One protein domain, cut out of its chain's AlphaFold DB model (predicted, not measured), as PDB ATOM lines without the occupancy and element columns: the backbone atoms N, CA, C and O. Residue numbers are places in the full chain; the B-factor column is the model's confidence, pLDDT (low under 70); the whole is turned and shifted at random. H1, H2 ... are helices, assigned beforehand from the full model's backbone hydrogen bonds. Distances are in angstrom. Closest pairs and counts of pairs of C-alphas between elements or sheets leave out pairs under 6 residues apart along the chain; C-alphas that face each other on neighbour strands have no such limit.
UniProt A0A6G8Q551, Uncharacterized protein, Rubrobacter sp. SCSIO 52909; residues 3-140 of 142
ATOM      1  N   ASP A   3     -13.937 -14.101  -1.224       59.03
ATOM      2  CA  ASP A   3     -13.387 -14.830  -2.388       59.03
ATOM      3  C   ASP A   3     -13.654 -16.341  -2.350       59.03
ATOM      4  O   ASP A   3     -14.038 -16.962  -3.335       59.03
ATOM      5  N   MET A   4     -13.499 -16.963  -1.181       57.66
ATOM      6  CA  MET A   4     -13.618 -18.418  -1.091       57.66
ATOM      7  C   MET A   4     -15.082 -18.872  -1.063       57.66
ATOM      8  O   MET A   4     -15.390 -19.977  -1.496       57.66
ATOM      9  N   GLY A   5     -16.006 -18.032  -0.556       61.81
ATOM     10  CA  GLY A   5     -17.473 -18.236  -0.619       61.81
ATOM     11  C   GLY A   5     -17.941 -18.466  -2.048       61.81
ATOM     12  O   GLY A   5     -18.679 -19.406  -2.336       61.81
ATOM     13  N   ASP A   6     -17.396 -17.629  -2.920       72.88
ATOM     14  CA  ASP A   6     -17.612 -17.635  -4.354       72.88
ATOM     15  C   ASP A   6     -17.034 -18.899  -5.012       72.88
ATOM     16  O   ASP A   6     -17.714 -19.567  -5.785       72.88
ATOM     17  N   ALA A   7     -15.828 -19.322  -4.607       82.44
ATOM     18  CA  ALA A   7     -15.187 -20.527  -5.137       82.44
ATOM     19  C   ALA A   7     -16.001 -21.815  -4.899       82.44
ATOM     20  O   ALA A   7     -16.153 -22.626  -5.810       82.44
ATOM     21  N   THR A   8     -16.575 -22.006  -3.702       89.88
ATOM     22  CA  THR A   8     -17.425 -23.179  -3.406       89.88
ATOM     23  C   THR A   8     -18.619 -23.258  -4.362       89.88
ATOM     24  O   THR A   8     -18.915 -24.322  -4.906       89.88
ATOM     25  N   VAL A   9     -19.292 -22.129  -4.591       89.56
ATOM     26  CA  VAL A   9     -20.442 -22.051  -5.500       89.56
ATOM     27  C   VAL A   9     -20.000 -22.229  -6.953       89.56
ATOM     28  O   VAL A   9     -20.651 -22.951  -7.706       89.56
ATOM     29  N   ALA A  10     -18.870 -21.639  -7.342       91.75
ATOM     30  CA  ALA A  10     -18.306 -21.783  -8.677       91.75
ATOM     31  C   ALA A  10     -17.973 -23.244  -9.011       91.75
ATOM     32  O   ALA A  10     -18.292 -23.696 -10.109       91.75
ATOM     33  N   TYR A  11     -17.389 -24.000  -8.076       94.38
ATOM     34  CA  TYR A  11     -17.126 -25.426  -8.280       94.38
ATOM     35  C   TYR A  11     -18.415 -26.241  -8.367       94.38
ATOM     36  O   TYR A  11     -18.545 -27.061  -9.271       94.38
ATOM     37  N   LEU A  12     -19.401 -25.980  -7.503       94.69
ATOM     38  CA  LEU A  12     -20.702 -26.652  -7.592       94.69
ATOM     39  C   LEU A  12     -21.391 -26.409  -8.943       94.69
ATOM     40  O   LEU A  12     -21.950 -27.338  -9.515       94.69
ATOM     41  N   ASN A  13     -21.300 -25.195  -9.489       95.31
ATOM     42  CA  ASN A  13     -21.890 -24.850 -10.787       95.31
ATOM     43  C   ASN A  13     -21.204 -25.531 -11.982       95.31
ATOM     44  O   ASN A  13     -21.767 -25.553 -13.076       95.31
ATOM     45  N   GLN A  14     -20.002 -26.079 -11.795       95.94
ATOM     46  CA  GLN A  14     -19.311 -26.866 -12.818       95.94
ATOM     47  C   GLN A  14     -19.721 -28.342 -12.807       95.94
ATOM     48  O   GLN A  14     -19.384 -29.064 -13.743       95.94
ATOM     49  N   LEU A  15     -20.436 -28.796 -11.774       96.88
ATOM     50  CA  LEU A  15     -20.837 -30.187 -11.611       96.88
ATOM     51  C   LEU A  15     -22.276 -30.398 -12.067       96.88
ATOM     52  O   LEU A  15     -23.193 -29.660 -11.700       96.88
ATOM     53  N   ARG A  16     -22.507 -31.469 -12.827       96.56
ATOM     54  CA  ARG A  16     -23.867 -31.897 -13.155       96.56
ATOM     55  C   ARG A  16     -24.500 -32.576 -11.948       96.56
ATOM     56  O   ARG A  16     -23.851 -33.302 -11.198       96.56
ATOM     57  N   GLU A  17     -25.812 -32.408 -11.814       94.69
ATOM     58  CA  GLU A  17     -26.600 -33.037 -10.750       94.69
ATOM     59  C   GLU A  17     -26.443 -34.569 -10.729       94.69
ATOM     60  O   GLU A  17     -26.328 -35.162  -9.660       94.69
ATOM     61  N   GLU A  18     -26.370 -35.213 -11.900       95.31
ATOM     62  CA  GLU A  18     -26.125 -36.658 -12.020       95.31
ATOM     63  C   GLU A  18     -24.795 -37.067 -11.373       95.31
ATOM     64  O   GLU A  18     -24.748 -38.019 -10.595       95.31
ATOM     65  N   THR A  19     -23.725 -36.318 -11.646       95.69
ATOM     66  CA  THR A  19     -22.386 -36.575 -11.106       95.69
ATOM     67  C   THR A  19     -22.345 -36.342  -9.599       95.69
ATOM     68  O   THR A  19     -21.806 -37.169  -8.865       95.69
ATOM     69  N   MET A  20     -22.982 -35.274  -9.105       95.19
ATOM     70  CA  MET A  20     -23.084 -35.019  -7.663       95.19
ATOM     71  C   MET A  20     -23.827 -36.146  -6.933       95.19
ATOM     72  O   MET A  20     -23.369 -36.611  -5.888       95.19
ATOM     73  N   ARG A  21     -24.934 -36.648  -7.497       94.00
ATOM     74  CA  ARG A  21     -25.646 -37.816  -6.948       94.00
ATOM     75  C   ARG A  21     -24.802 -39.083  -7.007       94.00
ATOM     76  O   ARG A  21     -24.831 -39.879  -6.072       94.00
ATOM     77  N   LEU A  22     -24.037 -39.275  -8.080       93.44
ATOM     78  CA  LEU A  22     -23.135 -40.415  -8.218       93.44
ATOM     79  C   LEU A  22     -22.064 -40.420  -7.116       93.44
ATOM     80  O   LEU A  22     -21.799 -41.477  -6.530       93.44
ATOM     81  N   ALA A  23     -21.477 -39.251  -6.849       93.50
ATOM     82  CA  ALA A  23     -20.391 -39.055  -5.895       93.50
ATOM     83  C   ALA A  23     -20.866 -39.136  -4.440       93.50
ATOM     84  O   ALA A  23     -20.276 -39.854  -3.623       93.50
ATOM     85  N   TRP A  24     -21.947 -38.425  -4.120       92.94
ATOM     86  CA  TRP A  24     -22.347 -38.150  -2.738       92.94
ATOM     87  C   TRP A  24     -23.662 -38.818  -2.327       92.94
ATOM     88  O   TRP A  24     -23.943 -38.911  -1.134       92.94
ATOM     89  N   GLY A  25     -24.399 -39.392  -3.277       89.19
ATOM     90  CA  GLY A  25     -25.678 -40.062  -3.054       89.19
ATOM     91  C   GLY A  25     -26.876 -39.152  -3.324       89.19
ATOM     92  O   GLY A  25     -26.767 -37.926  -3.326       89.19
ATOM     93  N   GLU A  26     -28.039 -39.764  -3.552       86.00
ATOM     94  CA  GLU A  26     -29.289 -39.028  -3.799       86.00
ATOM     95  C   GLU A  26     -29.790 -38.284  -2.556       86.00
ATOM     96  O   GLU A  26     -30.368 -37.211  -2.678       86.00
ATOM     97  N   GLU A  27     -29.487 -38.823  -1.375       84.25
ATOM     98  CA  GLU A  27     -29.892 -38.281  -0.073       84.25
ATOM     99  C   GLU A  27     -29.053 -37.069   0.367       84.25
ATOM    100  O   GLU A  27     -29.425 -36.370   1.305       84.25
ATOM    101  N   ALA A  28     -27.905 -36.808  -0.277       86.06
ATOM    102  CA  ALA A  28     -27.052 -35.681   0.094       86.06
ATOM    103  C   ALA A  28     -27.752 -34.363  -0.251       86.06
ATOM    104  O   ALA A  28     -27.940 -34.046  -1.435       86.06
ATOM    105  N   SER A  29     -28.105 -33.591   0.778       90.81
ATOM    106  CA  SER A  29     -28.789 -32.312   0.612       90.81
ATOM    107  C   SER A  29     -27.891 -31.293  -0.109       90.81
ATOM    108  O   SER A  29     -26.663 -31.406  -0.063       90.81
ATOM    109  N   PRO A  30     -28.452 -30.253  -0.756       91.12
ATOM    110  CA  PRO A  30     -27.645 -29.173  -1.327       91.12
ATOM    111  C   PRO A  30     -26.688 -28.533  -0.311       91.12
ATOM    112  O   PRO A  30     -25.584 -28.123  -0.670       91.12
ATOM    113  N   GLU A  31     -27.091 -28.481   0.960       92.25
ATOM    114  CA  GLU A  31     -26.249 -27.986   2.040       92.25
ATOM    115  C   GLU A  31     -25.067 -28.917   2.319       92.25
ATOM    116  O   GLU A  31     -23.938 -28.436   2.386       92.25
ATOM    117  N   ASP A  32     -25.285 -30.232   2.396       92.50
ATOM    118  CA  ASP A  32     -24.204 -31.203   2.612       92.50
ATOM    119  C   ASP A  32     -23.190 -31.166   1.473       92.50
ATOM    120  O   ASP A  32     -21.983 -31.153   1.704       92.50
ATOM    121  N   ARG A  33     -23.671 -31.080   0.230       94.19
ATOM    122  CA  ARG A  33     -22.813 -30.962  -0.957       94.19
ATOM    123  C   ARG A  33     -21.960 -29.699  -0.895       94.19
ATOM    124  O   ARG A  33     -20.756 -29.751  -1.131       94.19
ATOM    125  N   ARG A  34     -22.561 -28.570  -0.506       95.25
ATOM    126  CA  ARG A  34     -21.837 -27.313  -0.277       95.25
ATOM    127  C   ARG A  34     -20.804 -27.452   0.836       95.25
ATOM    128  O   ARG A  34     -19.674 -27.011   0.644       95.25
ATOM    129  N   ARG A  35     -21.160 -28.073   1.962       95.12
ATOM    130  CA  ARG A  35     -20.252 -28.315   3.092       95.12
ATOM    131  C   ARG A  35     -19.080 -29.223   2.684       95.12
ATOM    132  O   ARG A  35     -17.944 -28.904   3.019       95.12
ATOM    133  N   ILE A  36     -19.310 -30.272   1.887       95.44
ATOM    134  CA  ILE A  36     -18.252 -31.145   1.338       95.44
ATOM    135  C   ILE A  36     -17.276 -30.345   0.468       95.44
ATOM    136  O   ILE A  36     -16.070 -30.394   0.697       95.44
ATOM    137  N   VAL A  37     -17.782 -29.573  -0.500       96.06
ATOM    138  CA  VAL A  37     -16.933 -28.759  -1.388       96.06
ATOM    139  C   VAL A  37     -16.170 -27.693  -0.596       96.06
ATOM    140  O   VAL A  37     -14.978 -27.496  -0.815       96.06
ATOM    141  N   SER A  38     -16.832 -27.024   0.353       95.38
ATOM    142  CA  SER A  38     -16.218 -26.029   1.247       95.38
ATOM    143  C   SER A  38     -15.057 -26.645   2.036       95.38
ATOM    144  O   SER A  38     -13.946 -26.113   2.025       95.38
ATOM    145  N   ALA A  39     -15.281 -27.812   2.645       95.94
ATOM    146  CA  ALA A  39     -14.263 -28.544   3.387       95.94
ATOM    147  C   ALA A  39     -13.091 -28.998   2.505       95.94
ATOM    148  O   ALA A  39     -11.946 -28.876   2.931       95.94
ATOM    149  N   ALA A  40     -13.348 -29.469   1.282       96.44
ATOM    150  CA  ALA A  40     -12.303 -29.896   0.351       96.44
ATOM    151  C   ALA A  40     -11.396 -28.735  -0.080       96.44
ATOM    152  O   ALA A  40     -10.176 -28.870  -0.063       96.44
ATOM    153  N   VAL A  41     -11.974 -27.566  -0.375       95.06
ATOM    154  CA  VAL A  41     -11.202 -26.356  -0.714       95.06
ATOM    155  C   VAL A  41     -10.326 -25.908   0.461       95.06
ATOM    156  O   VAL A  41      -9.152 -25.588   0.270       95.06
ATOM    157  N   ILE A  42     -10.874 -25.897   1.684       95.62
ATOM    158  CA  ILE A  42     -10.109 -25.572   2.899       95.62
ATOM    159  C   ILE A  42      -8.981 -26.584   3.099       95.62
ATOM    160  O   ILE A  42      -7.847 -26.194   3.370       95.62
ATOM    161  N   PHE A  43      -9.295 -27.876   2.984       94.75
ATOM    162  CA  PHE A  43      -8.339 -28.953   3.197       94.75
ATOM    163  C   PHE A  43      -7.169 -28.865   2.218       94.75
ATOM    164  O   PHE A  43      -6.032 -28.810   2.681       94.75
ATOM    165  N   GLY A  44      -7.434 -28.784   0.910       92.50
ATOM    166  CA  GLY A  44      -6.391 -28.710  -0.119       92.50
ATOM    167  C   GLY A  44      -5.445 -27.533   0.112       92.50
ATOM    168  O   GLY A  44      -4.232 -27.717   0.199       92.50
ATOM    169  N   ARG A  45      -5.997 -26.338   0.374       92.50
ATOM    170  CA  ARG A  45      -5.193 -25.142   0.675       92.50
ATOM    171  C   ARG A  45      -4.332 -25.317   1.928       92.50
ATOM    172  O   ARG A  45      -3.136 -25.047   1.907       92.50
ATOM    173  N   GLN A  46      -4.928 -25.778   3.032       92.19
ATOM    174  CA  GLN A  46      -4.204 -25.982   4.293       92.19
ATOM    175  C   GLN A  46      -3.133 -27.072   4.164       92.19
ATOM    176  O   GLN A  46      -2.071 -26.967   4.780       92.19
ATOM    177  N   PHE A  47      -3.393 -28.112   3.371       89.81
ATOM    178  CA  PHE A  47      -2.438 -29.173   3.087       89.81
ATOM    179  C   PHE A  47      -1.254 -28.643   2.269       89.81
ATOM    180  O   PHE A  47      -0.110 -28.810   2.694       89.81
ATOM    181  N   GLU A  48      -1.506 -27.926   1.172       87.38
ATOM    182  CA  GLU A  48      -0.469 -27.329   0.321       87.38
ATOM    183  C   GLU A  48       0.410 -26.334   1.095       87.38
ATOM    184  O   GLU A  48       1.642 -26.435   1.072       87.38
ATOM    185  N   GLU A  49      -0.207 -25.425   1.861       86.81
ATOM    186  CA  GLU A  49       0.497 -24.491   2.751       86.81
ATOM    187  C   GLU A  49       1.398 -25.242   3.745       86.81
ATOM    188  O   GLU A  49       2.509 -24.806   4.074       86.81
ATOM    189  N   ARG A  50       0.931 -26.394   4.242       82.19
ATOM    190  CA  ARG A  50       1.625 -27.156   5.280       82.19
ATOM    191  C   ARG A  50       2.770 -28.011   4.746       82.19
ATOM    192  O   ARG A  50       3.768 -28.130   5.466       82.19
ATOM    193  N   ILE A  51       2.627 -28.577   3.548       79.44
ATOM    194  CA  ILE A  51       3.652 -29.367   2.850       79.44
ATOM    195  C   ILE A  51       4.740 -28.453   2.277       79.44
ATOM    196  O   ILE A  51       5.924 -28.759   2.405       79.44
ATOM    197  N   SER A  52       4.370 -27.285   1.750       76.69
ATOM    198  CA  SER A  52       5.330 -26.304   1.224       76.69
ATOM    199  C   SER A  52       6.148 -25.614   2.328       76.69
ATOM    200  O   SER A  52       7.260 -25.147   2.088       76.69
ATOM    201  N   GLY A  53       5.608 -25.538   3.552       62.31
ATOM    202  CA  GLY A  53       6.174 -24.754   4.655       62.31
ATOM    203  C   GLY A  53       7.118 -25.481   5.624       62.31
ATOM    204  O   GLY A  53       7.753 -24.812   6.442       62.31
ATOM    205  N   ARG A  54       7.223 -26.821   5.604       61.66
ATOM    206  CA  ARG A  54       8.193 -27.569   6.435       61.66
ATOM    207  C   ARG A  54       8.583 -28.905   5.798       61.66
ATOM    208  O   ARG A  54       7.683 -29.620   5.366       61.66
ATOM    209  N   PRO A  55       9.859 -29.327   5.888       58.28
ATOM    210  CA  PRO A  55      10.187 -30.737   5.733       58.28
ATOM    211  C   PRO A  55       9.429 -31.530   6.809       58.28
ATOM    212  O   PRO A  55       9.496 -31.206   7.999       58.28
ATOM    213  N   VAL A  56       8.647 -32.520   6.384       60.94
ATOM    214  CA  VAL A  56       8.067 -33.512   7.292       60.94
ATOM    215  C   VAL A  56       9.247 -34.332   7.798       60.94
ATOM    216  O   VAL A  56       9.952 -34.924   6.986       60.94
ATOM    217  N   GLY A  57       9.547 -34.286   9.095       61.09
ATOM    218  CA  GLY A  57      10.591 -35.151   9.631       61.09
ATOM    219  C   GLY A  57      10.151 -36.612   9.546       61.09
ATOM    220  O   GLY A  57       8.958 -36.915   9.608       61.09
ATOM    221  N   ASP A  58      11.112 -37.522   9.390       64.75
ATOM    222  CA  ASP A  58      10.880 -38.937   9.052       64.75
ATOM    223  C   ASP A  58      10.228 -39.768  10.187       64.75
ATOM    224  O   ASP A  58      10.203 -40.999  10.148       64.75
ATOM    225  N   GLY A  59       9.713 -39.116  11.235       80.50
ATOM    226  CA  GLY A  59       9.118 -39.754  12.406       80.50
ATOM    227  C   GLY A  59       7.601 -39.930  12.307       80.50
ATOM    228  O   GLY A  59       6.861 -38.983  12.034       80.50
ATOM    229  N   GLU A  60       7.111 -41.124  12.652       83.06
ATOM    230  CA  GLU A  60       5.674 -41.426  12.772       83.06
ATOM    231  C   GLU A  60       4.957 -40.472  13.750       83.06
ATOM    232  O   GLU A  60       3.872 -39.968  13.465       83.06
ATOM    233  N   GLU A  61       5.596 -40.146  14.879       85.06
ATOM    234  CA  GLU A  61       5.052 -39.213  15.874       85.06
ATOM    235  C   GLU A  61       4.933 -37.781  15.333       85.06
ATOM    236  O   GLU A  61       3.953 -37.085  15.610       85.06
ATOM    237  N   GLU A  62       5.914 -37.337  14.548       83.50
ATOM    238  CA  GLU A  62       5.899 -36.011  13.928       83.50
ATOM    239  C   GLU A  62       4.840 -35.930  12.832       83.50
ATOM    240  O   GLU A  62       4.089 -34.956  12.776       83.50
ATOM    241  N   THR A  63       4.711 -36.992  12.034       83.19
ATOM    242  CA  THR A  63       3.649 -37.144  11.035       83.19
ATOM    243  C   THR A  63       2.271 -37.098  11.694       83.19
ATOM    244  O   THR A  63       1.397 -36.346  11.263       83.19
ATOM    245  N   ARG A  64       2.073 -37.826  12.799       84.88
ATOM    246  CA  ARG A  64       0.810 -37.819  13.550       84.88
ATOM    247  C   ARG A  64       0.461 -36.428  14.076       84.88
ATOM    248  O   ARG A  64      -0.673 -35.984  13.906       84.88
ATOM    249  N   ARG A  65       1.420 -35.725  14.689       86.50
ATOM    250  CA  ARG A  65       1.213 -34.346  15.172       86.50
ATOM    251  C   ARG A  65       0.889 -33.393  14.029       86.50
ATOM    252  O   ARG A  65      -0.014 -32.576  14.160       86.50
ATOM    253  N   LEU A  66       1.579 -33.534  12.900       85.44
ATOM    254  CA  LEU A  66       1.336 -32.733  11.706       85.44
ATOM    255  C   LEU A  66      -0.092 -32.916  11.178       85.44
ATOM    256  O   LEU A  66      -0.753 -31.922  10.884       85.44
ATOM    257  N   LEU A  67      -0.577 -34.157  11.109       85.94
ATOM    258  CA  LEU A  67      -1.946 -34.456  10.690       85.94
ATOM    259  C   LEU A  67      -2.983 -33.925  11.688       85.94
ATOM    260  O   LEU A  67      -3.981 -33.344  11.273       85.94
ATOM    261  N   MET A  68      -2.743 -34.068  12.995       89.56
ATOM    262  CA  MET A  68      -3.629 -33.504  14.021       89.56
ATOM    263  C   MET A  68      -3.712 -31.978  13.921       89.56
ATOM    264  O   MET A  68      -4.806 -31.418  13.948       89.56
ATOM    265  N   ASP A  69      -2.575 -31.300  13.760       90.88
ATOM    266  CA  ASP A  69      -2.526 -29.846  13.598       90.88
ATOM    267  C   ASP A  69      -3.249 -29.386  12.327       90.88
ATOM    268  O   ASP A  69      -3.987 -28.400  12.366       90.88
ATOM    269  N   LEU A  70      -3.065 -30.104  11.211       91.12
ATOM    270  CA  LEU A  70      -3.772 -29.849   9.955       91.12
ATOM    271  C   LEU A  70      -5.286 -29.968  10.154       91.12
ATOM    272  O   LEU A  70      -6.020 -29.025   9.863       91.12
ATOM    273  N   MET A  71      -5.749 -31.088  10.712       92.56
ATOM    274  CA  MET A  71      -7.174 -31.320  10.940       92.56
ATOM    275  C   MET A  71      -7.777 -30.276  11.882       92.56
ATOM    276  O   MET A  71      -8.850 -29.749  11.606       92.56
ATOM    277  N   ASN A  72      -7.064 -29.893  12.942       93.75
ATOM    278  CA  ASN A  72      -7.508 -28.842  13.856       93.75
ATOM    279  C   ASN A  72      -7.675 -27.483  13.158       93.75
ATOM    280  O   ASN A  72      -8.585 -26.728  13.501       93.75
ATOM    281  N   ARG A  73      -6.810 -27.150  12.192       94.50
ATOM    282  CA  ARG A  73      -6.944 -25.920  11.395       94.50
ATOM    283  C   ARG A  73      -8.132 -25.990  10.450       94.50
ATOM    284  O   ARG A  73      -8.926 -25.053  10.434       94.50
ATOM    285  N   VAL A  74      -8.279 -27.104   9.733       95.19
ATOM    286  CA  VAL A  74      -9.400 -27.336   8.813       95.19
ATOM    287  C   VAL A  74     -10.729 -27.227   9.557       95.19
ATOM    288  O   VAL A  74     -11.601 -26.487   9.119       95.19
ATOM    289  N   VAL A  75     -10.860 -27.870  10.723       96.44
ATOM    290  CA  VAL A  75     -12.070 -27.802  11.560       96.44
ATOM    291  C   VAL A  75     -12.380 -26.365  11.985       96.44
ATOM    292  O   VAL A  75     -13.517 -25.924  11.847       96.44
ATOM    293  N   ARG A  76     -11.388 -25.613  12.481       96.44
ATOM    294  CA  ARG A  76     -11.599 -24.227  12.943       96.44
ATOM    295  C   ARG A  76     -12.008 -23.293  11.812       96.44
ATOM    296  O   ARG A  76     -12.889 -22.459  11.995       96.44
ATOM    297  N   GLU A  77     -11.356 -23.411  10.662       95.88
ATOM    298  CA  GLU A  77     -11.677 -22.585   9.502       95.88
ATOM    299  C   GLU A  77     -13.044 -22.940   8.921       95.88
ATOM    300  O   GLU A  77     -13.830 -22.044   8.621       95.88
ATOM    301  N   PHE A  78     -13.350 -24.234   8.827       95.81
ATOM    302  CA  PHE A  78     -14.658 -24.710   8.404       95.81
ATOM    303  C   PHE A  78     -15.757 -24.197   9.341       95.81
ATOM    304  O   PHE A  78     -16.710 -23.590   8.867       95.81
ATOM    305  N   ALA A  79     -15.585 -24.325  10.661       96.06
ATOM    306  CA  ALA A  79     -16.530 -23.811  11.656       96.06
ATOM    307  C   ALA A  79     -16.805 -22.310  11.472       96.06
ATOM    308  O   ALA A  79     -17.951 -21.888  11.319       96.06
ATOM    309  N   ALA A  80     -15.741 -21.504  11.400       95.06
ATOM    310  CA  ALA A  80     -15.849 -20.058  11.222       95.06
ATOM    311  C   ALA A  80     -16.544 -19.672   9.909       95.06
ATOM    312  O   ALA A  80     -17.278 -18.687   9.854       95.06
ATOM    313  N   ARG A  81     -16.304 -20.438   8.844       90.56
ATOM    314  CA  ARG A  81     -16.846 -20.173   7.513       90.56
ATOM    315  C   ARG A  81     -18.304 -20.583   7.369       90.56
ATOM    316  O   ARG A  81     -19.070 -19.881   6.718       90.56
ATOM    317  N   GLU A  82     -18.663 -21.714   7.952       91.38
ATOM    318  CA  GLU A  82     -20.026 -22.236   7.943       91.38
ATOM    319  C   GLU A  82     -20.909 -21.553   8.998       91.38
ATOM    320  O   GLU A  82     -22.128 -21.687   8.957       91.38
ATOM    321  N   GLY A  83     -20.311 -20.778   9.910       93.56
ATOM    322  CA  GLY A  83     -21.032 -20.113  10.992       93.56
ATOM    323  C   GLY A  83     -21.559 -21.104  12.028       93.56
ATOM    324  O   GLY A  83     -22.611 -20.866  12.615       93.56
ATOM    325  N   VAL A  84     -20.842 -22.214  12.221       95.31
ATOM    326  CA  VAL A  84     -21.205 -23.302  13.134       95.31
ATOM    327  C   VAL A  84     -20.186 -23.433  14.258       95.31
ATOM    328  O   VAL A  84     -19.058 -22.940  14.172       95.31
ATOM    329  N   GLU A  85     -20.575 -24.134  15.316       96.56
ATOM    330  CA  GLU A  85     -19.678 -24.424  16.428       96.56
ATOM    331  C   GLU A  85     -18.560 -25.391  16.017       96.56
ATOM    332  O   GLU A  85     -18.716 -26.247  15.144       96.56
ATOM    333  N   THR A  86     -17.412 -25.283  16.689       95.75
ATOM    334  CA  THR A  86     -16.242 -26.132  16.395       95.75
ATOM    335  C   THR A  86     -16.553 -27.619  16.590       95.75
ATOM    336  O   THR A  86     -16.077 -28.446  15.817       95.75
ATOM    337  N   ASP A  87     -17.386 -27.961  17.575       96.19
ATOM    338  CA  ASP A  87     -17.796 -29.345  17.833       96.19
ATOM    339  C   ASP A  87     -18.720 -29.888  16.732       96.19
ATOM    340  O   ASP A  87     -18.597 -31.050  16.345       96.19
ATOM    341  N   GLU A  88     -19.596 -29.048  16.166       95.69
ATOM    342  CA  GLU A  88     -20.428 -29.421  15.012       95.69
ATOM    343  C   GLU A  88     -19.553 -29.662  13.776       95.69
ATOM    344  O   GLU A  88     -19.673 -30.694  13.113       95.69
ATOM    345  N   ALA A  89     -18.616 -28.751  13.504       96.00
ATOM    346  CA  ALA A  89     -17.635 -28.894  12.432       96.00
ATOM    347  C   ALA A  89     -16.799 -30.175  12.573       96.00
ATOM    348  O   ALA A  89     -16.595 -30.900  11.597       96.00
ATOM    349  N   ALA A  90     -16.332 -30.471  13.789       94.94
ATOM    350  CA  ALA A  90     -15.585 -31.687  14.087       94.94
ATOM    351  C   ALA A  90     -16.445 -32.943  13.896       94.94
ATOM    352  O   ALA A  90     -15.952 -33.935  13.364       94.94
ATOM    353  N   GLY A  91     -17.724 -32.901  14.282       95.50
ATOM    354  CA  GLY A  91     -18.672 -33.991  14.057       95.50
ATOM    355  C   GLY A  91     -18.878 -34.284  12.571       95.50
ATOM    356  O   GLY A  91     -18.765 -35.435  12.153       95.50
ATOM    357  N   PHE A  92     -19.095 -33.241  11.766       94.12
ATOM    358  CA  PHE A  92     -19.245 -33.361  10.315       94.12
ATOM    359  C   PHE A  92     -17.984 -33.941   9.654       94.12
ATOM    360  O   PHE A  92     -18.052 -34.940   8.942       94.12
ATOM    361  N   LEU A  93     -16.810 -33.362   9.930       93.75
ATOM    362  CA  LEU A  93     -15.536 -33.801   9.340       93.75
ATOM    363  C   LEU A  93     -15.023 -35.134   9.910       93.75
ATOM    364  O   LEU A  93     -14.174 -35.783   9.297       93.75
ATOM    365  N   GLY A  94     -15.511 -35.536  11.082       91.81
ATOM    366  CA  GLY A  94     -15.186 -36.802  11.732       91.81
ATOM    367  C   GLY A  94     -15.983 -37.991  11.194       91.81
ATOM    368  O   GLY A  94     -15.564 -39.136  11.379       91.81
ATOM    369  N   GLU A  95     -17.106 -37.753  10.511       93.44
ATOM    370  CA  GLU A  95     -17.873 -38.812   9.868       93.44
ATOM    371  C   GLU A  95     -17.064 -39.420   8.713       93.44
ATOM    372  O   GLU A  95     -16.634 -38.723   7.795       93.44
ATOM    373  N   VAL A  96     -16.874 -40.744   8.736       88.88
ATOM    374  CA  VAL A  96     -16.045 -41.458   7.749       88.88
ATOM    375  C   VAL A  96     -16.507 -41.180   6.317       88.88
ATOM    376  O   VAL A  96     -15.683 -40.859   5.466       88.88
ATOM    377  N   GLY A  97     -17.818 -41.245   6.061       89.50
ATOM    378  CA  GLY A  97     -18.371 -41.001   4.729       89.50
ATOM    379  C   GLY A  97     -18.104 -39.582   4.235       89.50
ATOM    380  O   GLY A  97     -17.711 -39.389   3.086       89.50
ATOM    381  N   THR A  98     -18.265 -38.590   5.106       91.25
ATOM    382  CA  THR A  98     -17.991 -37.187   4.784       91.25
ATOM    383  C   THR A  98     -16.505 -36.946   4.549       91.25
ATOM    384  O   THR A  98     -16.142 -36.367   3.527       91.25
ATOM    385  N   ARG A  99     -15.630 -37.462   5.417       91.12
ATOM    386  CA  ARG A  99     -14.176 -37.346   5.254       91.12
ATOM    387  C   ARG A  99     -13.697 -37.942   3.932       91.12
ATOM    388  O   ARG A  99     -12.923 -37.303   3.229       91.12
ATOM    389  N   ASP A 100     -14.173 -39.132   3.575       92.12
ATOM    390  CA  ASP A 100     -13.767 -39.795   2.334       92.12
ATOM    391  C   ASP A 100     -14.210 -38.990   1.100       92.12
ATOM    392  O   ASP A 100     -13.448 -38.855   0.146       92.12
ATOM    393  N   ARG A 101     -15.409 -38.389   1.133       94.06
ATOM    394  CA  ARG A 101     -15.901 -37.498   0.064       94.06
ATOM    395  C   ARG A 101     -15.094 -36.205  -0.038       94.06
ATOM    396  O   ARG A 101     -14.857 -35.733  -1.144       94.06
ATOM    397  N   VAL A 102     -14.694 -35.631   1.098       95.00
ATOM    398  CA  VAL A 102     -13.859 -34.422   1.152       95.00
ATOM    399  C   VAL A 102     -12.480 -34.691   0.555       95.00
ATOM    400  O   VAL A 102     -12.018 -33.903  -0.263       95.00
ATOM    401  N   LEU A 103     -11.851 -35.813   0.915       93.25
ATOM    402  CA  LEU A 103     -10.548 -36.203   0.371       93.25
ATOM    403  C   LEU A 103     -10.633 -36.515  -1.131       93.25
ATOM    404  O   LEU A 103      -9.854 -35.959  -1.896       93.25
ATOM    405  N   GLU A 104     -11.620 -37.312  -1.564       95.50
ATOM    406  CA  GLU A 104     -11.850 -37.617  -2.988       95.50
ATOM    407  C   GLU A 104     -12.052 -36.335  -3.806       95.50
ATOM    408  O   GLU A 104     -11.468 -36.177  -4.876       95.50
ATOM    409  N   PHE A 105     -12.841 -35.382  -3.300       97.12
ATOM    410  CA  PHE A 105     -13.062 -34.127  -4.012       97.12
ATOM    411  C   PHE A 105     -11.837 -33.200  -3.984       97.12
ATOM    412  O   PHE A 105     -11.601 -32.503  -4.966       97.12
ATOM    413  N   SER A 106     -11.037 -33.205  -2.912       96.00
ATOM    414  CA  SER A 106      -9.769 -32.461  -2.868       96.00
ATOM    415  C   SER A 106      -8.805 -32.947  -3.951       96.00
ATOM    416  O   SER A 106      -8.273 -32.129  -4.690       96.00
ATOM    417  N   GLU A 107      -8.646 -34.263  -4.110       95.19
ATOM    418  CA  GLU A 107      -7.805 -34.843  -5.171       95.19
ATOM    419  C   GLU A 107      -8.308 -34.458  -6.574       95.19
ATOM    420  O   GLU A 107      -7.524 -34.199  -7.486       95.19
ATOM    421  N   VAL A 108      -9.631 -34.386  -6.755       97.31
ATOM    422  CA  VAL A 108     -10.250 -33.940  -8.011       97.31
ATOM    423  C   VAL A 108      -9.985 -32.456  -8.285       97.31
ATOM    424  O   VAL A 108      -9.757 -32.092  -9.439       97.31
ATOM    425  N   LEU A 109      -9.997 -31.601  -7.257       96.25
ATOM    426  CA  LEU A 109      -9.647 -30.183  -7.391       96.25
ATOM    427  C   LEU A 109      -8.181 -30.006  -7.804       96.25
ATOM    428  O   LEU A 109      -7.907 -29.211  -8.703       96.25
ATOM    429  N   ASP A 110      -7.273 -30.783  -7.216       94.62
ATOM    430  CA  ASP A 110      -5.852 -30.765  -7.577       94.62
ATOM    431  C   ASP A 110      -5.664 -31.210  -9.037       94.62
ATOM    432  O   ASP A 110      -5.079 -30.491  -9.849       94.62
ATOM    433  N   ALA A 111      -6.277 -32.333  -9.430       95.69
ATOM    434  CA  ALA A 111      -6.232 -32.821 -10.809       95.69
ATOM    435  C   ALA A 111      -6.840 -31.824 -11.812       95.69
ATOM    436  O   ALA A 111      -6.353 -31.687 -12.939       95.69
ATOM    437  N   HIS A 112      -7.904 -31.117 -11.424       95.69
ATOM    438  CA  HIS A 112      -8.514 -30.061 -12.229       95.69
ATOM    439  C   HIS A 112      -7.551 -28.886 -12.430       95.69
ATOM    440  O   HIS A 112      -7.378 -28.436 -13.563       95.69
ATOM    441  N   ALA A 113      -6.893 -28.432 -11.361       93.19
ATOM    442  CA  ALA A 113      -5.928 -27.340 -11.410       93.19
ATOM    443  C   ALA A 113      -4.689 -27.685 -12.257       93.19
ATOM    444  O   ALA A 113      -4.209 -26.842 -13.014       93.19
ATOM    445  N   GLU A 114      -4.198 -28.924 -12.179       94.44
ATOM    446  CA  GLU A 114      -3.017 -29.380 -12.923       94.44
ATOM    447  C   GLU A 114      -3.299 -29.629 -14.410       94.44
ATOM    448  O   GLU A 114      -2.484 -29.296 -15.273       94.44
ATOM    449  N   SER A 115      -4.440 -30.246 -14.724       95.19
ATOM    450  CA  SER A 115      -4.742 -30.710 -16.084       95.19
ATOM    451  C   SER A 115      -5.611 -29.748 -16.897       95.19
ATOM    452  O   SER A 115      -5.650 -29.853 -18.123       95.19
ATOM    453  N   GLY A 116      -6.354 -28.856 -16.235       93.25
ATOM    454  CA  GLY A 116      -7.372 -28.005 -16.858       93.25
ATOM    455  C   GLY A 116      -8.590 -28.768 -17.397       93.25
ATOM    456  O   GLY A 116      -9.422 -28.182 -18.093       93.25
ATOM    457  N   ARG A 117      -8.709 -30.074 -17.118       96.75
ATOM    458  CA  ARG A 117      -9.845 -30.901 -17.553       96.75
ATOM    459  C   ARG A 117     -11.128 -30.516 -16.810       96.75
ATOM    460  O   ARG A 117     -11.041 -30.074 -15.670       96.75
ATOM    461  N   PRO A 118     -12.325 -30.719 -17.387       97.12
ATOM    462  CA  PRO A 118     -13.581 -30.389 -16.717       97.12
ATOM    463  C   PRO A 118     -13.754 -31.109 -15.371       97.12
ATOM    464  O   PRO A 118     -13.573 -32.324 -15.277       97.12
ATOM    465  N   LEU A 119     -14.170 -30.364 -14.341       96.69
ATOM    466  CA  LEU A 119     -14.345 -30.882 -12.980       96.69
ATOM    467  C   LEU A 119     -15.372 -32.028 -12.906       96.69
ATOM    468  O   LEU A 119     -15.161 -33.008 -12.196       96.69
ATOM    469  N   ASP A 120     -16.460 -31.922 -13.675       97.75
ATOM    470  CA  ASP A 120     -17.510 -32.949 -13.776       97.75
ATOM    471  C   ASP A 120     -16.963 -34.297 -14.269       97.75
ATOM    472  O   ASP A 120     -17.295 -35.346 -13.719       97.75
ATOM    473  N   GLU A 121     -16.086 -34.267 -15.276       97.44
ATOM    474  CA  GLU A 121     -15.475 -35.472 -15.844       97.44
ATOM    475  C   GLU A 121     -14.528 -36.130 -14.839       97.44
ATOM    476  O   GLU A 121     -14.618 -37.334 -14.603       97.44
ATOM    477  N   LEU A 122     -13.667 -35.334 -14.200       97.75
ATOM    478  CA  LEU A 122     -12.710 -35.823 -13.209       97.75
ATOM    479  C   LEU A 122     -13.405 -36.437 -11.989       97.75
ATOM    480  O   LEU A 122     -13.019 -37.517 -11.537       97.75
ATOM    481  N   LEU A 123     -14.464 -35.795 -11.481       97.50
ATOM    482  CA  LEU A 123     -15.234 -36.344 -10.368       97.50
ATOM    483  C   LEU A 123     -15.904 -37.666 -10.755       97.50
ATOM    484  O   LEU A 123     -15.884 -38.624  -9.980       97.50
ATOM    485  N   ARG A 124     -16.483 -37.741 -11.957       96.94
ATOM    486  CA  ARG A 124     -17.111 -38.970 -12.445       96.94
ATOM    487  C   ARG A 124     -16.103 -40.116 -12.529       96.94
ATOM    488  O   ARG A 124     -16.380 -41.197 -12.009       96.94
ATOM    489  N   GLU A 125     -14.931 -39.867 -13.109       96.12
ATOM    490  CA  GLU A 125     -13.842 -40.845 -13.211       96.12
ATOM    491  C   GLU A 125     -13.376 -41.332 -11.833       96.12
ATOM    492  O   GLU A 125     -13.257 -42.542 -11.616       96.12
ATOM    493  N   ALA A 126     -13.172 -40.418 -10.879       95.19
ATOM    494  CA  ALA A 126     -12.757 -40.760  -9.518       95.19
ATOM    495  C   ALA A 126     -13.764 -41.706  -8.837       95.19
ATOM    496  O   ALA A 126     -13.393 -42.751  -8.285       95.19
ATOM    497  N   VAL A 127     -15.057 -41.391  -8.952       93.50
ATOM    498  CA  VAL A 127     -16.139 -42.186  -8.358       93.50
ATOM    499  C   VAL A 127     -16.270 -43.555  -9.028       93.50
ATOM    500  O   VAL A 127     -16.442 -44.569  -8.342       93.50
ATOM    501  N   GLU A 128     -16.181 -43.617 -10.356       92.88
ATOM    502  CA  GLU A 128     -16.214 -44.876 -11.107       92.88
ATOM    503  C   GLU A 128     -15.020 -45.770 -10.733       92.88
ATOM    504  O   GLU A 128     -15.214 -46.943 -10.396       92.88
ATOM    505  N   ALA A 129     -13.813 -45.204 -10.646       90.38
ATOM    506  CA  ALA A 129     -12.613 -45.917 -10.217       90.38
ATOM    507  C   ALA A 129     -12.724 -46.437  -8.772       90.38
ATOM    508  O   ALA A 129     -12.303 -47.558  -8.468       90.38
ATOM    509  N   ARG A 130     -13.313 -45.658  -7.852       89.44
ATOM    510  CA  ARG A 130     -13.602 -46.115  -6.480       89.44
ATOM    511  C   ARG A 130     -14.572 -47.297  -6.471       89.44
ATOM    512  O   ARG A 130     -14.316 -48.287  -5.780       89.44
ATOM    513  N   ARG A 131     -15.667 -47.228  -7.235       87.56
ATOM    514  CA  ARG A 131     -16.659 -48.315  -7.331       87.56
ATOM    515  C   ARG A 131     -16.049 -49.583  -7.910       87.56
ATOM    516  O   ARG A 131     -16.300 -50.670  -7.393       87.56
ATOM    517  N   GLU A 132     -15.212 -49.447  -8.931       88.62
ATOM    518  CA  GLU A 132     -14.519 -50.575  -9.536       88.62
ATOM    519  C   GLU A 132     -13.550 -51.240  -8.546       88.62
ATOM    520  O   GLU A 132     -13.581 -52.461  -8.369       88.62
ATOM    521  N   ARG A 133     -12.751 -50.448  -7.815       86.81
ATOM    522  CA  ARG A 133     -11.876 -50.960  -6.746       86.81
ATOM    523  C   ARG A 133     -12.671 -51.694  -5.667       86.81
ATOM    524  O   ARG A 133     -12.292 -52.799  -5.278       86.81
ATOM    525  N   ALA A 134     -13.793 -51.129  -5.222       84.50
ATOM    526  CA  ALA A 134     -14.666 -51.763  -4.235       84.50
ATOM    527  C   ALA A 134     -15.269 -53.080  -4.753       84.50
ATOM    528  O   ALA A 134     -15.371 -54.056  -4.008       84.50
ATOM    529  N   PHE A 135     -15.641 -53.132  -6.032       81.69
ATOM    530  CA  PHE A 135     -16.135 -54.345  -6.676       81.69
ATOM    531  C   PHE A 135     -15.062 -55.440  -6.747       81.69
ATOM    532  O   PHE A 135     -15.338 -56.587  -6.390       81.69
ATOM    533  N   ARG A 136     -13.830 -55.089  -7.142       79.50
ATOM    534  CA  ARG A 136     -12.691 -56.021  -7.172       79.50
ATOM    535  C   ARG A 136     -12.356 -56.548  -5.772       79.50
ATOM    536  O   ARG A 136     -12.209 -57.753  -5.601       79.50
ATOM    537  N   ALA A 137     -12.334 -55.681  -4.759       79.19
ATOM    538  CA  ALA A 137     -12.068 -56.070  -3.372       79.19
ATOM    539  C   ALA A 137     -13.093 -57.082  -2.820       79.19
ATOM    540  O   ALA A 137     -12.733 -57.973  -2.056       79.19
ATOM    541  N   ARG A 138     -14.362 -56.990  -3.239       78.19
ATOM    542  CA  ARG A 138     -15.433 -57.915  -2.821       78.19
ATOM    543  C   ARG A 138     -15.355 -59.297  -3.468       78.19
ATOM    544  O   ARG A 138     -15.989 -60.218  -2.963       78.19
ATOM    545  N   ARG A 139     -14.629 -59.452  -4.579       73.12
ATOM    546  CA  ARG A 139     -14.500 -60.739  -5.280       73.12
ATOM    547  C   ARG A 139     -13.315 -61.587  -4.825       73.12
ATOM    548  O   ARG A 139     -13.288 -62.759  -5.176       73.12
ATOM    549  N   GLY A 140     -12.405 -61.035  -4.014       51.66
ATOM    550  CA  GLY A 140     -11.160 -61.705  -3.627       51.66
ATOM    551  C   GLY A 140     -10.247 -61.990  -4.835       51.66
ATOM    552  O   GLY A 140     -10.686 -61.882  -5.982       51.66
TER     553      GLY A 140
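AT A GLANCE: This is residues 3 to 140 of the 142 residues of an uncharacterized protein of Rubrobacter sp. SCSIO 52909 (UniProt A0A6G8Q551). Two long helices, H3 and H4, form a splayed helical hairpin, and a third long helix, H6, crosses H3 near the middle of both, making an X. H7 folds back from the end of H6, and its far part, residues 131 to 139, sticks out with residue 140 as an arm; the short helices H1, H2 and H5 pack on H3, H7 and H4 in turn. The printed part has 138 residues with seven named helices, H1 to H7 in chain order, and no named strand; the class is all helix, the packing mostly crossed. The whole is compact, with a radius of gyration of the C-alphas of 15.7 A and spans of 41 by 39 by 30 A.

IN THESE COORDINATES: H3, residues 30 to 52, is 33.2 A long, from C-alpha 30 at (-27.645, -29.173, -1.327). H4, residues 60 to 82, is 32.4 A long. H6, residues 96 to 115, measures 28.5 A, and H7, residues 119 to 139, measures 30.8 A, ending with C-alpha 139 at (-14.500, -60.739, -5.280). H1 is residues 3 to 13, 15.6 A, beginning with C-alpha 3 at (-13.387, -14.830, -2.388). H2 is residues 17 to 24, 10.4 A, and H5 is residues 86 to 94, 11.7 A.

HOW THE PARTS SIT: H3 is the hub, touching H1, H4 and H6. With residues 36 to 44 alone it touches H6 at a steep tilt of 63 degrees; the closest C-alphas, of Ala 40 and Ser 106, are 4.8 A apart. H3 and H4, a hairpin, run opposite ways at a steep tilt of 43 degrees, closest at the C-alphas of Phe 43 and Val 74, 5.9 A. H1 touches residues 34 to 41 of H3 alone, with the C-alphas of Thr 8 and Ser 38 closest at 5.6 A. H5 touches H4 at residues 75 to 80 alone, the closest C-alphas, of Ala 79 and Ala 89, being 5.3 A apart. H6 and H7 touch, running opposite ways at a steep tilt of 50 degrees, closest at the C-alphas of His 112 and Leu 119, 5.9 A. H2 touches H7, closest at the C-alphas of Ala 23 and Val 127, 5.8 A. H3 and H7 are apart, as are H4 and H6. In H2 to H7 every O i to N i+4 pair is within hydrogen-bond range; in H1, 6 of 7 are.

THE WHOLE: The two C-alphas farthest apart, of Asp 3 and Gly 140, are 46.9 A apart. Residues 58 to 65, of which 60 to 65 belong to H4, and residues 131 to 140, of which 131 to 139 belong to H7, stand free. The printed part has no cut and no long link. Mean pLDDT of the printed part is 89.4; it is under 70 at residues 3 to 5, 53 to 58 and 140.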